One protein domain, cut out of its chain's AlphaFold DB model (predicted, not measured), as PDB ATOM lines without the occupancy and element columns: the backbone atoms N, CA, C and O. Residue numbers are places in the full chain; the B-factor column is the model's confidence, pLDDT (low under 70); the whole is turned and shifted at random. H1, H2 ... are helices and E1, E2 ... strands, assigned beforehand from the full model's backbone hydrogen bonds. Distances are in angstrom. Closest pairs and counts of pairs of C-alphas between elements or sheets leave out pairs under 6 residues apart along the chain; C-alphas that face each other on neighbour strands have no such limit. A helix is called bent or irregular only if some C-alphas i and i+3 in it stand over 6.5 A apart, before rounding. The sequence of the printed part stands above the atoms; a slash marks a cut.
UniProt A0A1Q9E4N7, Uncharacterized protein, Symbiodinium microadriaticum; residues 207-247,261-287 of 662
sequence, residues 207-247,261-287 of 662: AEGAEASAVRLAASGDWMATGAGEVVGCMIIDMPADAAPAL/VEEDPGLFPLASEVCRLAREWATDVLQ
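AT A GLANCE: This is residues 207 to 247 and 261 to 287 of the 662 residues of an uncharacterized protein of Symbiodinium microadriaticum (UniProt A0A1Q9E4N7). A long, bent strand, E1, is the spine of a small, strongly twisted sheet, and one long helix, H2, covers a face of it, running along the strands. E3 pairs with the first part of E1, E2 and E4 pair with its later part from opposite sides, and residues 240 to 247, with the short helix H1, stick out beyond E3. The printed part has 68 residues with four named strands and two named helices: along the chain come the strands E1 to E3, then H1, then E4 and last H2; the class is mixed, helices and strands, and in the branched sheet E1 is the antiparallel neighbour of each of the other three strands. The whole is loose, with a radius of gyration of the C-alphas of 14.3 A and spans of 39 by 28 by 19 A.

IN THESE COORDINATES: E1, residues 207 to 217, begins at C-alpha 207 (-2.108, -34.831, -40.231), is 26.3 A long and bends by 71 degrees at residue 213. E2 is residues 223 to 225, and E3, residues 231 to 239, is 24.7 A long. H1, residues 241 to 246, is irregular, but only just: C-alphas 242 and 245 are 6.7 A apart. E4 is residues 267 to 269. H2, residues 271 to 287, is 24.2 A long and ends at C-alpha 287 (-13.330, -33.983, -28.595).

HOW THE PARTS SIT: E3 and E2 lie on one side of E1, E4 on the other side. N 210 and O 234 of E1 and E3 are 2.8 A apart, within hydrogen-bond range, as are N 216 and O 224 in the hairpin of E1 and E2, 2.9 A, and N 215 and O 268 of E1 and E4, 2.8 A. H2 is on the sheet, over E1 and E3, at a height of 9.2 A; its closest C-alphas to E1 are those of Glu 273 and Ala 212, 6.0 A. H1 is not on the sheet and is apart from H2. O i to N i+4 pairs are within range in 12 of 13 cases in H2 and 0 of 2 in H1, where 2 of 3 O i to N i+3 pairs are.

THE WHOLE: The C-alphas farthest apart, those of Ser 220 and Gln 287, are 43.8 A apart. Residues 248 to 260 are not printed, and C-alphas 247 and 261 are 23.2 A apart across this cut. Of the links that are printed whole, none is long. No printed residue is under 70 in pLDDT.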
ATOM      1  N   ALA A 207      -2.185 -35.861 -39.211       81.44
ATOM      2  CA  ALA A 207      -2.108 -34.831 -40.231       81.44
ATOM      3  C   ALA A 207      -3.436 -34.711 -40.984       81.44
ATOM      4  O   ALA A 207      -4.097 -35.719 -41.243       81.44
ATOM      5  N   GLU A 208      -3.803 -33.486 -41.350       85.44
ATOM      6  CA  GLU A 208      -5.000 -33.168 -42.127       85.44
ATOM      7  C   GLU A 208      -4.643 -32.274 -43.322       85.44
ATOM      8  O   GLU A 208      -3.840 -31.344 -43.208       85.44
ATOM      9  N   GLY A 209      -5.227 -32.569 -44.485       89.12
ATOM     10  CA  GLY A 209      -5.140 -31.709 -45.663       89.12
ATOM     11  C   GLY A 209      -6.175 -30.591 -45.577       89.12
ATOM     12  O   GLY A 209      -7.367 -30.866 -45.461       89.12
ATOM     13  N   ALA A 210      -5.720 -29.344 -45.649       90.25
ATOM     14  CA  ALA A 210      -6.540 -28.149 -45.509       90.25
ATOM     15  C   ALA A 210      -6.379 -27.221 -46.722       90.25
ATOM     16  O   ALA A 210      -5.272 -27.020 -47.219       90.25
ATOM     17  N   GLU A 211      -7.472 -26.599 -47.159       93.12
ATOM     18  CA  GLU A 211      -7.460 -25.544 -48.178       93.12
ATOM     19  C   GLU A 211      -7.683 -24.184 -47.509       93.12
ATOM     20  O   GLU A 211      -8.620 -24.013 -46.728       93.12
ATOM     21  N   ALA A 212      -6.825 -23.211 -47.811       94.00
ATOM     22  CA  ALA A 212      -6.917 -21.852 -47.281       94.00
ATOM     23  C   ALA A 212      -6.850 -20.815 -48.406       94.00
ATOM     24  O   ALA A 212      -6.205 -21.040 -49.432       94.00
ATOM     25  N   SER A 213      -7.477 -19.655 -48.199       95.00
ATOM     26  CA  SER A 213      -7.422 -18.521 -49.130       95.00
ATOM     27  C   SER A 213      -5.975 -18.178 -49.498       95.00
ATOM     28  O   SER A 213      -5.115 -18.089 -48.622       95.00
ATOM     29  N   ALA A 214      -5.689 -17.970 -50.780       94.19
ATOM     30  CA  ALA A 214      -4.343 -17.645 -51.232       94.19
ATOM     31  C   ALA A 214      -3.944 -16.196 -50.891       94.19
ATOM     32  O   ALA A 214      -4.762 -15.276 -50.898       94.19
ATOM     33  N   VAL A 215      -2.654 -15.979 -50.644       94.81
ATOM     34  CA  VAL A 215      -2.020 -14.657 -50.580       94.81
ATOM     35  C   VAL A 215      -0.760 -14.698 -51.433       94.81
ATOM     36  O   VAL A 215      -0.032 -15.692 -51.446       94.81
ATOM     37  N   ARG A 216      -0.502 -13.613 -52.159       92.94
ATOM     38  CA  ARG A 216       0.597 -13.513 -53.113       92.94
ATOM     39  C   ARG A 216       1.674 -12.573 -52.591       92.94
ATOM     40  O   ARG A 216       1.410 -11.392 -52.368       92.94
ATOM     41  N   LEU A 217       2.896 -13.077 -52.459       89.56
ATOM     42  CA  LEU A 217       4.071 -12.253 -52.203       89.56
ATOM     43  C   LEU A 217       4.470 -11.533 -53.500       89.56
ATOM     44  O   LEU A 217       4.804 -12.160 -54.509       89.56
ATOM     45  N   ALA A 218       4.404 -10.204 -53.495       87.88
ATOM     46  CA  ALA A 218       4.804  -9.372 -54.619       87.88
ATOM     47  C   ALA A 218       6.329  -9.364 -54.800       87.88
ATOM     48  O   ALA A 218       7.095  -9.543 -53.855       87.88
ATOM     49  N   ALA A 219       6.788  -9.030 -56.009       83.00
ATOM     50  CA  ALA A 219       8.216  -8.848 -56.297       83.00
ATOM     51  C   ALA A 219       8.868  -7.664 -55.539       83.00
ATOM     52  O   ALA A 219      10.088  -7.519 -55.575       83.00
ATOM     53  N   SER A 220       8.073  -6.822 -54.870       86.94
ATOM     54  CA  SER A 220       8.518  -5.779 -53.935       86.94
ATOM     55  C   SER A 220       8.717  -6.273 -52.495       86.94
ATOM     56  O   SER A 220       9.326  -5.560 -51.703       86.94
ATOM     57  N   GLY A 221       8.220  -7.467 -52.150       84.38
ATOM     58  CA  GLY A 221       8.119  -7.967 -50.773       84.38
ATOM     59  C   GLY A 221       6.772  -7.685 -50.091       84.38
ATOM     60  O   GLY A 221       6.543  -8.166 -48.984       84.38
ATOM     61  N   ASP A 222       5.868  -6.943 -50.740       89.81
ATOM     62  CA  ASP A 222       4.529  -6.658 -50.211       89.81
ATOM     63  C   ASP A 222       3.591  -7.866 -50.344       89.81
ATOM     64  O   ASP A 222       3.625  -8.594 -51.337       89.81
ATOM     65  N   TRP A 223       2.691  -8.048 -49.380       89.06
ATOM     66  CA  TRP A 223       1.679  -9.105 -49.423       89.06
ATOM     67  C   TRP A 223       0.392  -8.587 -50.060       89.06
ATOM     68  O   TRP A 223      -0.237  -7.655 -49.559       89.06
ATOM     69  N   MET A 224      -0.001  -9.200 -51.174       92.25
ATOM     70  CA  MET A 224      -1.187  -8.837 -51.943       92.25
ATOM     71  C   MET A 224      -2.248  -9.930 -51.845       92.25
ATOM     72  O   MET A 224      -1.943 -11.121 -51.942       92.25
ATOM     73  N   ALA A 225      -3.511  -9.523 -51.719       90.00
ATOM     74  CA  ALA A 225      -4.627 -10.427 -51.960       90.00
ATOM     75  C   ALA A 225      -4.588 -10.927 -53.415       90.00
ATOM     76  O   ALA A 225      -4.254 -10.181 -54.339       90.00
ATOM     77  N   THR A 226      -4.925 -12.195 -53.599       89.62
ATOM     78  CA  THR A 226      -5.071 -12.849 -54.899       89.62
ATOM     79  C   THR A 226      -6.379 -12.468 -55.599       89.62
ATOM     80  O   THR A 226      -7.169 -11.658 -55.105       89.62
ATOM     81  N   GLY A 227      -6.624 -13.051 -56.778       85.88
ATOM     82  CA  GLY A 227      -7.955 -13.023 -57.380       85.88
ATOM     83  C   GLY A 227      -8.977 -13.692 -56.454       85.88
ATOM     84  O   GLY A 227      -8.682 -14.699 -55.814       85.88
ATOM     85  N   ALA A 228     -10.184 -13.128 -56.369       77.12
ATOM     86  CA  ALA A 228     -11.213 -13.613 -55.452       77.12
ATOM     87  C   ALA A 228     -11.570 -15.090 -55.720       77.12
ATOM     88  O   ALA A 228     -12.198 -15.398 -56.732       77.12
ATOM     89  N   GLY A 229     -11.187 -15.978 -54.795       82.56
ATOM     90  CA  GLY A 229     -11.435 -17.424 -54.867       82.56
ATOM     91  C   GLY A 229     -10.212 -18.301 -55.175       82.56
ATOM     92  O   GLY A 229     -10.374 -19.513 -55.258       82.56
ATOM     93  N   GLU A 230      -9.007 -17.742 -55.333       93.00
ATOM     94  CA  GLU A 230      -7.768 -18.539 -55.399       93.00
ATOM     95  C   GLU A 230      -7.460 -19.135 -54.007       93.00
ATOM     96  O   GLU A 230      -7.428 -18.402 -53.014       93.00
ATOM     97  N   VAL A 231      -7.253 -20.455 -53.923       93.69
ATOM     98  CA  VAL A 231      -6.966 -21.207 -52.682       93.69
ATOM     99  C   VAL A 231      -5.676 -22.016 -52.816       93.69
ATOM    100  O   VAL A 231      -5.282 -22.386 -53.921       93.69
ATOM    101  N   VAL A 232      -5.019 -22.293 -51.689       94.00
ATOM    102  CA  VAL A 232      -3.783 -23.085 -51.605       94.00
ATOM    103  C   VAL A 232      -3.999 -24.259 -50.654       94.00
ATOM    104  O   VAL A 232      -4.456 -24.068 -49.525       94.00
ATOM    105  N   GLY A 233      -3.645 -25.461 -51.107       92.06
ATOM    106  CA  GLY A 233      -3.584 -26.649 -50.259       92.06
ATOM    107  C   GLY A 233      -2.378 -26.598 -49.319       92.06
ATOM    108  O   GLY A 233      -1.271 -26.237 -49.718       92.06
ATOM    109  N   CYS A 234      -2.583 -26.965 -48.061       91.50
ATOM    110  CA  CYS A 234      -1.534 -27.088 -47.057       91.50
ATOM    111  C   CYS A 234      -1.822 -28.277 -46.134       91.50
ATOM    112  O   CYS A 234      -2.974 -28.663 -45.945       91.50
ATOM    113  N   MET A 235      -0.780 -28.876 -45.563       88.12
ATOM    114  CA  MET A 235      -0.916 -30.007 -44.648       88.12
ATOM    115  C   MET A 235      -0.690 -29.537 -43.213       88.12
ATOM    116  O   MET A 235       0.384 -29.048 -42.868       88.12
ATOM    117  N   ILE A 236      -1.704 -29.696 -42.376       89.12
ATOM    118  CA  ILE A 236      -1.666 -29.400 -40.948       89.12
ATOM    119  C   ILE A 236      -1.131 -30.648 -40.239       89.12
ATOM    120  O   ILE A 236      -1.704 -31.719 -40.401       89.12
ATOM    121  N   ILE A 237      -0.033 -30.534 -39.484       87.50
ATOM    122  CA  ILE A 237       0.591 -31.643 -38.740       87.50
ATOM    123  C   ILE A 237       0.585 -31.325 -37.244       87.50
ATOM    124  O   ILE A 237       1.030 -30.248 -36.839       87.50
ATOM    125  N   ASP A 238       0.146 -32.280 -36.424       87.00
ATOM    126  CA  ASP A 238       0.321 -32.245 -34.969       87.00
ATOM    127  C   ASP A 238       1.717 -32.775 -34.602       87.00
ATOM    128  O   ASP A 238       2.042 -33.938 -34.864       87.00
ATOM    129  N   MET A 239       2.553 -31.916 -34.014       81.81
ATOM    130  CA  MET A 239       3.850 -32.300 -33.466       81.81
ATOM    131  C   MET A 239       3.793 -32.427 -31.932       81.81
ATOM    132  O   MET A 239       3.369 -31.482 -31.250       81.81
ATOM    133  N   PRO A 240       4.308 -33.533 -31.353       82.31
ATOM    134  CA  PRO A 240       4.420 -33.671 -29.906       82.31
ATOM    135  C   PRO A 240       5.388 -32.627 -29.337       82.31
ATOM    136  O   PRO A 240       6.379 -32.268 -29.974       82.31
ATOM    137  N   ALA A 241       5.143 -32.174 -28.104       79.75
ATOM    138  CA  ALA A 241       5.953 -31.140 -27.451       79.75
ATOM    139  C   ALA A 241       7.461 -31.471 -27.403       79.75
ATOM    140  O   ALA A 241       8.291 -30.572 -27.525       79.75
ATOM    141  N   ASP A 242       7.817 -32.754 -27.305       81.38
ATOM    142  CA  ASP A 242       9.207 -33.231 -27.277       81.38
ATOM    143  C   ASP A 242       9.943 -33.070 -28.625       81.38
ATOM    144  O   ASP A 242      11.172 -33.116 -28.667       81.38
ATOM    145  N   ALA A 243       9.217 -32.837 -29.726       81.19
ATOM    146  CA  ALA A 243       9.799 -32.489 -31.023       81.19
ATOM    147  C   ALA A 243      10.151 -30.994 -31.140       81.19
ATOM    148  O   ALA A 243      11.036 -30.645 -31.917       81.19
ATOM    149  N   ALA A 244       9.528 -30.109 -30.349       79.69
ATOM    150  CA  ALA A 244       9.779 -28.666 -30.394       79.69
ATOM    151  C   ALA A 244      11.270 -28.256 -30.272       79.69
ATOM    152  O   ALA A 244      11.696 -27.415 -31.063       79.69
ATOM    153  N   PRO A 245      12.110 -28.827 -29.376       80.31
ATOM    154  CA  PRO A 245      13.538 -28.485 -29.319       80.31
ATOM    155  C   PRO A 245      14.360 -28.970 -30.527       80.31
ATOM    156  O   PRO A 245      15.480 -28.499 -30.711       80.31
ATOM    157  N   ALA A 246      13.834 -29.877 -31.358       79.88
ATOM    158  CA  ALA A 246      14.477 -30.297 -32.606       79.88
ATOM    159  C   ALA A 246      14.185 -29.342 -33.785       79.88
ATOM    160  O   ALA A 246      14.751 -29.511 -34.865       79.88
ATOM    161  N   LEU A 247      13.318 -28.341 -33.591       79.19
ATOM    162  CA  LEU A 247      12.910 -27.383 -34.616       79.19
ATOM    163  C   LEU A 247      13.668 -26.062 -34.445       79.19
ATOM    164  O   LEU A 247      13.356 -25.238 -33.585       79.19
ATOM    165  N   VAL A 261       3.215 -24.138 -53.885       89.81
ATOM    166  CA  VAL A 261       2.807 -24.458 -55.257       89.81
ATOM    167  C   VAL A 261       4.047 -24.394 -56.147       89.81
ATOM    168  O   VAL A 261       4.691 -23.348 -56.234       89.81
ATOM    169  N   GLU A 262       4.404 -25.497 -56.814       87.12
ATOM    170  CA  GLU A 262       5.592 -25.543 -57.686       87.12
ATOM    171  C   GLU A 262       5.466 -24.622 -58.910       87.12
ATOM    172  O   GLU A 262       6.454 -24.032 -59.351       87.12
ATOM    173  N   GLU A 263       4.246 -24.459 -59.433       90.25
ATOM    174  CA  GLU A 263       3.948 -23.574 -60.567       90.25
ATOM    175  C   GLU A 263       4.104 -22.084 -60.211       90.25
ATOM    176  O   GLU A 263       4.489 -21.278 -61.064       90.25
ATOM    177  N   ASP A 264       3.844 -21.714 -58.951       88.75
ATOM    178  CA  ASP A 264       3.841 -20.328 -58.481       88.75
ATOM    179  C   ASP A 264       4.428 -20.193 -57.060       88.75
ATOM    180  O   ASP A 264       3.698 -20.135 -56.068       88.75
ATOM    181  N   PRO A 265       5.763 -20.076 -56.928       87.81
ATOM    182  CA  PRO A 265       6.430 -19.943 -55.631       87.81
ATOM    183  C   PRO A 265       6.195 -18.587 -54.941       87.81
ATOM    184  O   PRO A 265       6.786 -18.328 -53.895       87.81
ATOM    185  N   GLY A 266       5.383 -17.697 -55.528       88.94
ATOM    186  CA  GLY A 266       4.889 -16.489 -54.868       88.94
ATOM    187  C   GLY A 266       3.568 -16.699 -54.120       88.94
ATOM    188  O   GLY A 266       3.102 -15.754 -53.482       88.94
ATOM    189  N   LEU A 267       2.958 -17.885 -54.212       92.69
ATOM    190  CA  LEU A 267       1.656 -18.204 -53.630       92.69
ATOM    191  C   LEU A 267       1.795 -18.914 -52.275       92.69
ATOM    192  O   LEU A 267       2.521 -19.898 -52.142       92.69
ATOM    193  N   PHE A 268       1.065 -18.425 -51.271       93.69
ATOM    194  CA  PHE A 268       1.070 -18.958 -49.907       93.69
ATOM    195  C   PHE A 268      -0.360 -19.044 -49.354       93.69
ATOM    196  O   PHE A 268      -1.192 -18.199 -49.697       93.69
ATOM    197  N   PRO A 269      -0.664 -20.006 -48.467       95.31
ATOM    198  CA  PRO A 269      -1.938 -20.032 -47.755       95.31
ATOM    199  C   PRO A 269      -2.019 -18.888 -46.726       95.31
ATOM    200  O   PRO A 269      -1.044 -18.576 -46.037       95.31
ATOM    201  N   LEU A 270      -3.191 -18.264 -46.588       94.38
ATOM    202  CA  LEU A 270      -3.436 -17.171 -45.645       94.38
ATOM    203  C   LEU A 270      -3.247 -17.647 -44.196       94.38
ATOM    204  O   LEU A 270      -4.079 -18.368 -43.648       94.38
ATOM    205  N   ALA A 271      -2.177 -17.187 -43.547       90.75
ATOM    206  CA  ALA A 271      -1.773 -17.666 -42.222       90.75
ATOM    207  C   ALA A 271      -2.868 -17.549 -41.142       90.75
ATOM    208  O   ALA A 271      -2.965 -18.418 -40.276       90.75
ATOM    209  N   SER A 272      -3.724 -16.519 -41.191       93.12
ATOM    210  CA  SER A 272      -4.857 -16.372 -40.263       93.12
ATOM    211  C   SER A 272      -5.971 -17.402 -40.487       93.12
ATOM    212  O   SER A 272      -6.631 -17.785 -39.523       93.12
ATOM    213  N   GLU A 273      -6.158 -17.881 -41.718       93.44
ATOM    214  CA  GLU A 273      -7.097 -18.956 -42.042       93.44
ATOM    215  C   GLU A 273      -6.519 -20.330 -41.697       93.44
ATOM    216  O   GLU A 273      -7.206 -21.122 -41.058       93.44
ATOM    217  N   VAL A 274      -5.240 -20.594 -41.979       92.62
ATOM    218  CA  VAL A 274      -4.611 -21.849 -41.527       92.62
ATOM    219  C   VAL A 274      -4.602 -21.929 -39.994       92.62
ATOM    220  O   VAL A 274      -4.920 -22.971 -39.431       92.62
ATOM    221  N   CYS A 275      -4.374 -20.810 -39.292       91.44
ATOM    222  CA  CYS A 275      -4.525 -20.728 -37.832       91.44
ATOM    223  C   CYS A 275      -5.968 -20.923 -37.332       91.44
ATOM    224  O   CYS A 275      -6.155 -21.203 -36.147       91.44
ATOM    225  N   ARG A 276      -6.984 -20.734 -38.184       94.44
ATOM    226  CA  ARG A 276      -8.390 -21.026 -37.872       94.44
ATOM    227  C   ARG A 276      -8.658 -22.522 -38.037       94.44
ATOM    228  O   ARG A 276      -9.064 -23.160 -37.069       94.44
ATOM    229  N   LEU A 277      -8.337 -23.077 -39.205       93.00
ATOM    230  CA  LEU A 277      -8.510 -24.496 -39.537       93.00
ATOM    231  C   LEU A 277      -7.752 -25.400 -38.549       93.00
ATOM    232  O   LEU A 277      -8.336 -26.306 -37.968       93.00
ATOM    233  N   ALA A 278      -6.501 -25.058 -38.224       90.75
ATOM    234  CA  ALA A 278      -5.696 -25.742 -37.209       90.75
ATOM    235  C   ALA A 278      -6.355 -25.800 -35.817       90.75
ATOM    236  O   ALA A 278      -6.137 -26.752 -35.070       90.75
ATOM    237  N   ARG A 279      -7.143 -24.782 -35.440       90.81
ATOM    238  CA  ARG A 279      -7.859 -24.754 -34.154       90.81
ATOM    239  C   ARG A 279      -9.137 -25.574 -34.199       90.81
ATOM    240  O   ARG A 279      -9.439 -26.221 -33.204       90.81
ATOM    241  N   GLU A 280      -9.857 -25.533 -35.316       91.56
ATOM    242  CA  GLU A 280     -11.073 -26.320 -35.545       91.56
ATOM    243  C   GLU A 280     -10.732 -27.822 -35.523       91.56
ATOM    244  O   GLU A 280     -11.248 -28.549 -34.670       91.56
ATOM    245  N   TRP A 281      -9.730 -28.242 -36.305       90.50
ATOM    246  CA  TRP A 281      -9.168 -29.597 -36.283       90.50
ATOM    247  C   TRP A 281      -8.725 -30.032 -34.880       90.50
ATOM    248  O   TRP A 281      -9.163 -31.064 -34.368       90.50
ATOM    249  N   ALA A 282      -7.920 -29.208 -34.196       85.19
ATOM    250  CA  ALA A 282      -7.473 -29.511 -32.838       85.19
ATOM    251  C   ALA A 282      -8.643 -29.623 -31.842       85.19
ATOM    252  O   ALA A 282      -8.577 -30.437 -30.920       85.19
ATOM    253  N   THR A 283      -9.731 -28.854 -31.999       86.75
ATOM    254  CA  THR A 283     -10.920 -29.021 -31.150       86.75
ATOM    255  C   THR A 283     -11.685 -30.307 -31.427       86.75
ATOM    256  O   THR A 283     -12.237 -30.866 -30.478       86.75
ATOM    257  N   ASP A 284     -11.702 -30.810 -32.658       84.62
ATOM    258  CA  ASP A 284     -12.423 -32.039 -33.000       84.62
ATOM    259  C   ASP A 284     -11.623 -33.289 -32.601       84.62
ATOM    260  O   ASP A 284     -12.145 -34.130 -31.865       84.62
ATOM    261  N   VAL A 285     -10.316 -33.338 -32.891       80.88
ATOM    262  CA  VAL A 285      -9.408 -34.398 -32.401       80.88
ATOM    263  C   VAL A 285      -9.418 -34.480 -30.864       80.88
ATOM    264  O   VAL A 285      -9.503 -35.568 -30.285       80.88
ATOM    265  N   LEU A 286      -9.410 -33.336 -30.163       70.44
ATOM    266  CA  LEU A 286      -9.521 -33.312 -28.698       70.44
ATOM    267  C   LEU A 286     -10.921 -33.680 -28.182       70.44
ATOM    268  O   LEU A 286     -11.028 -34.125 -27.037       70.44
ATOM    269  N   GLN A 287     -11.991 -33.512 -28.965       70.62
ATOM    270  CA  GLN A 287     -13.330 -33.983 -28.595       70.62
ATOM    271  C   GLN A 287     -13.435 -35.504 -28.721       70.62
ATOM    272  O   GLN A 287     -13.900 -36.146 -27.775       70.62
TER     273      GLN A 287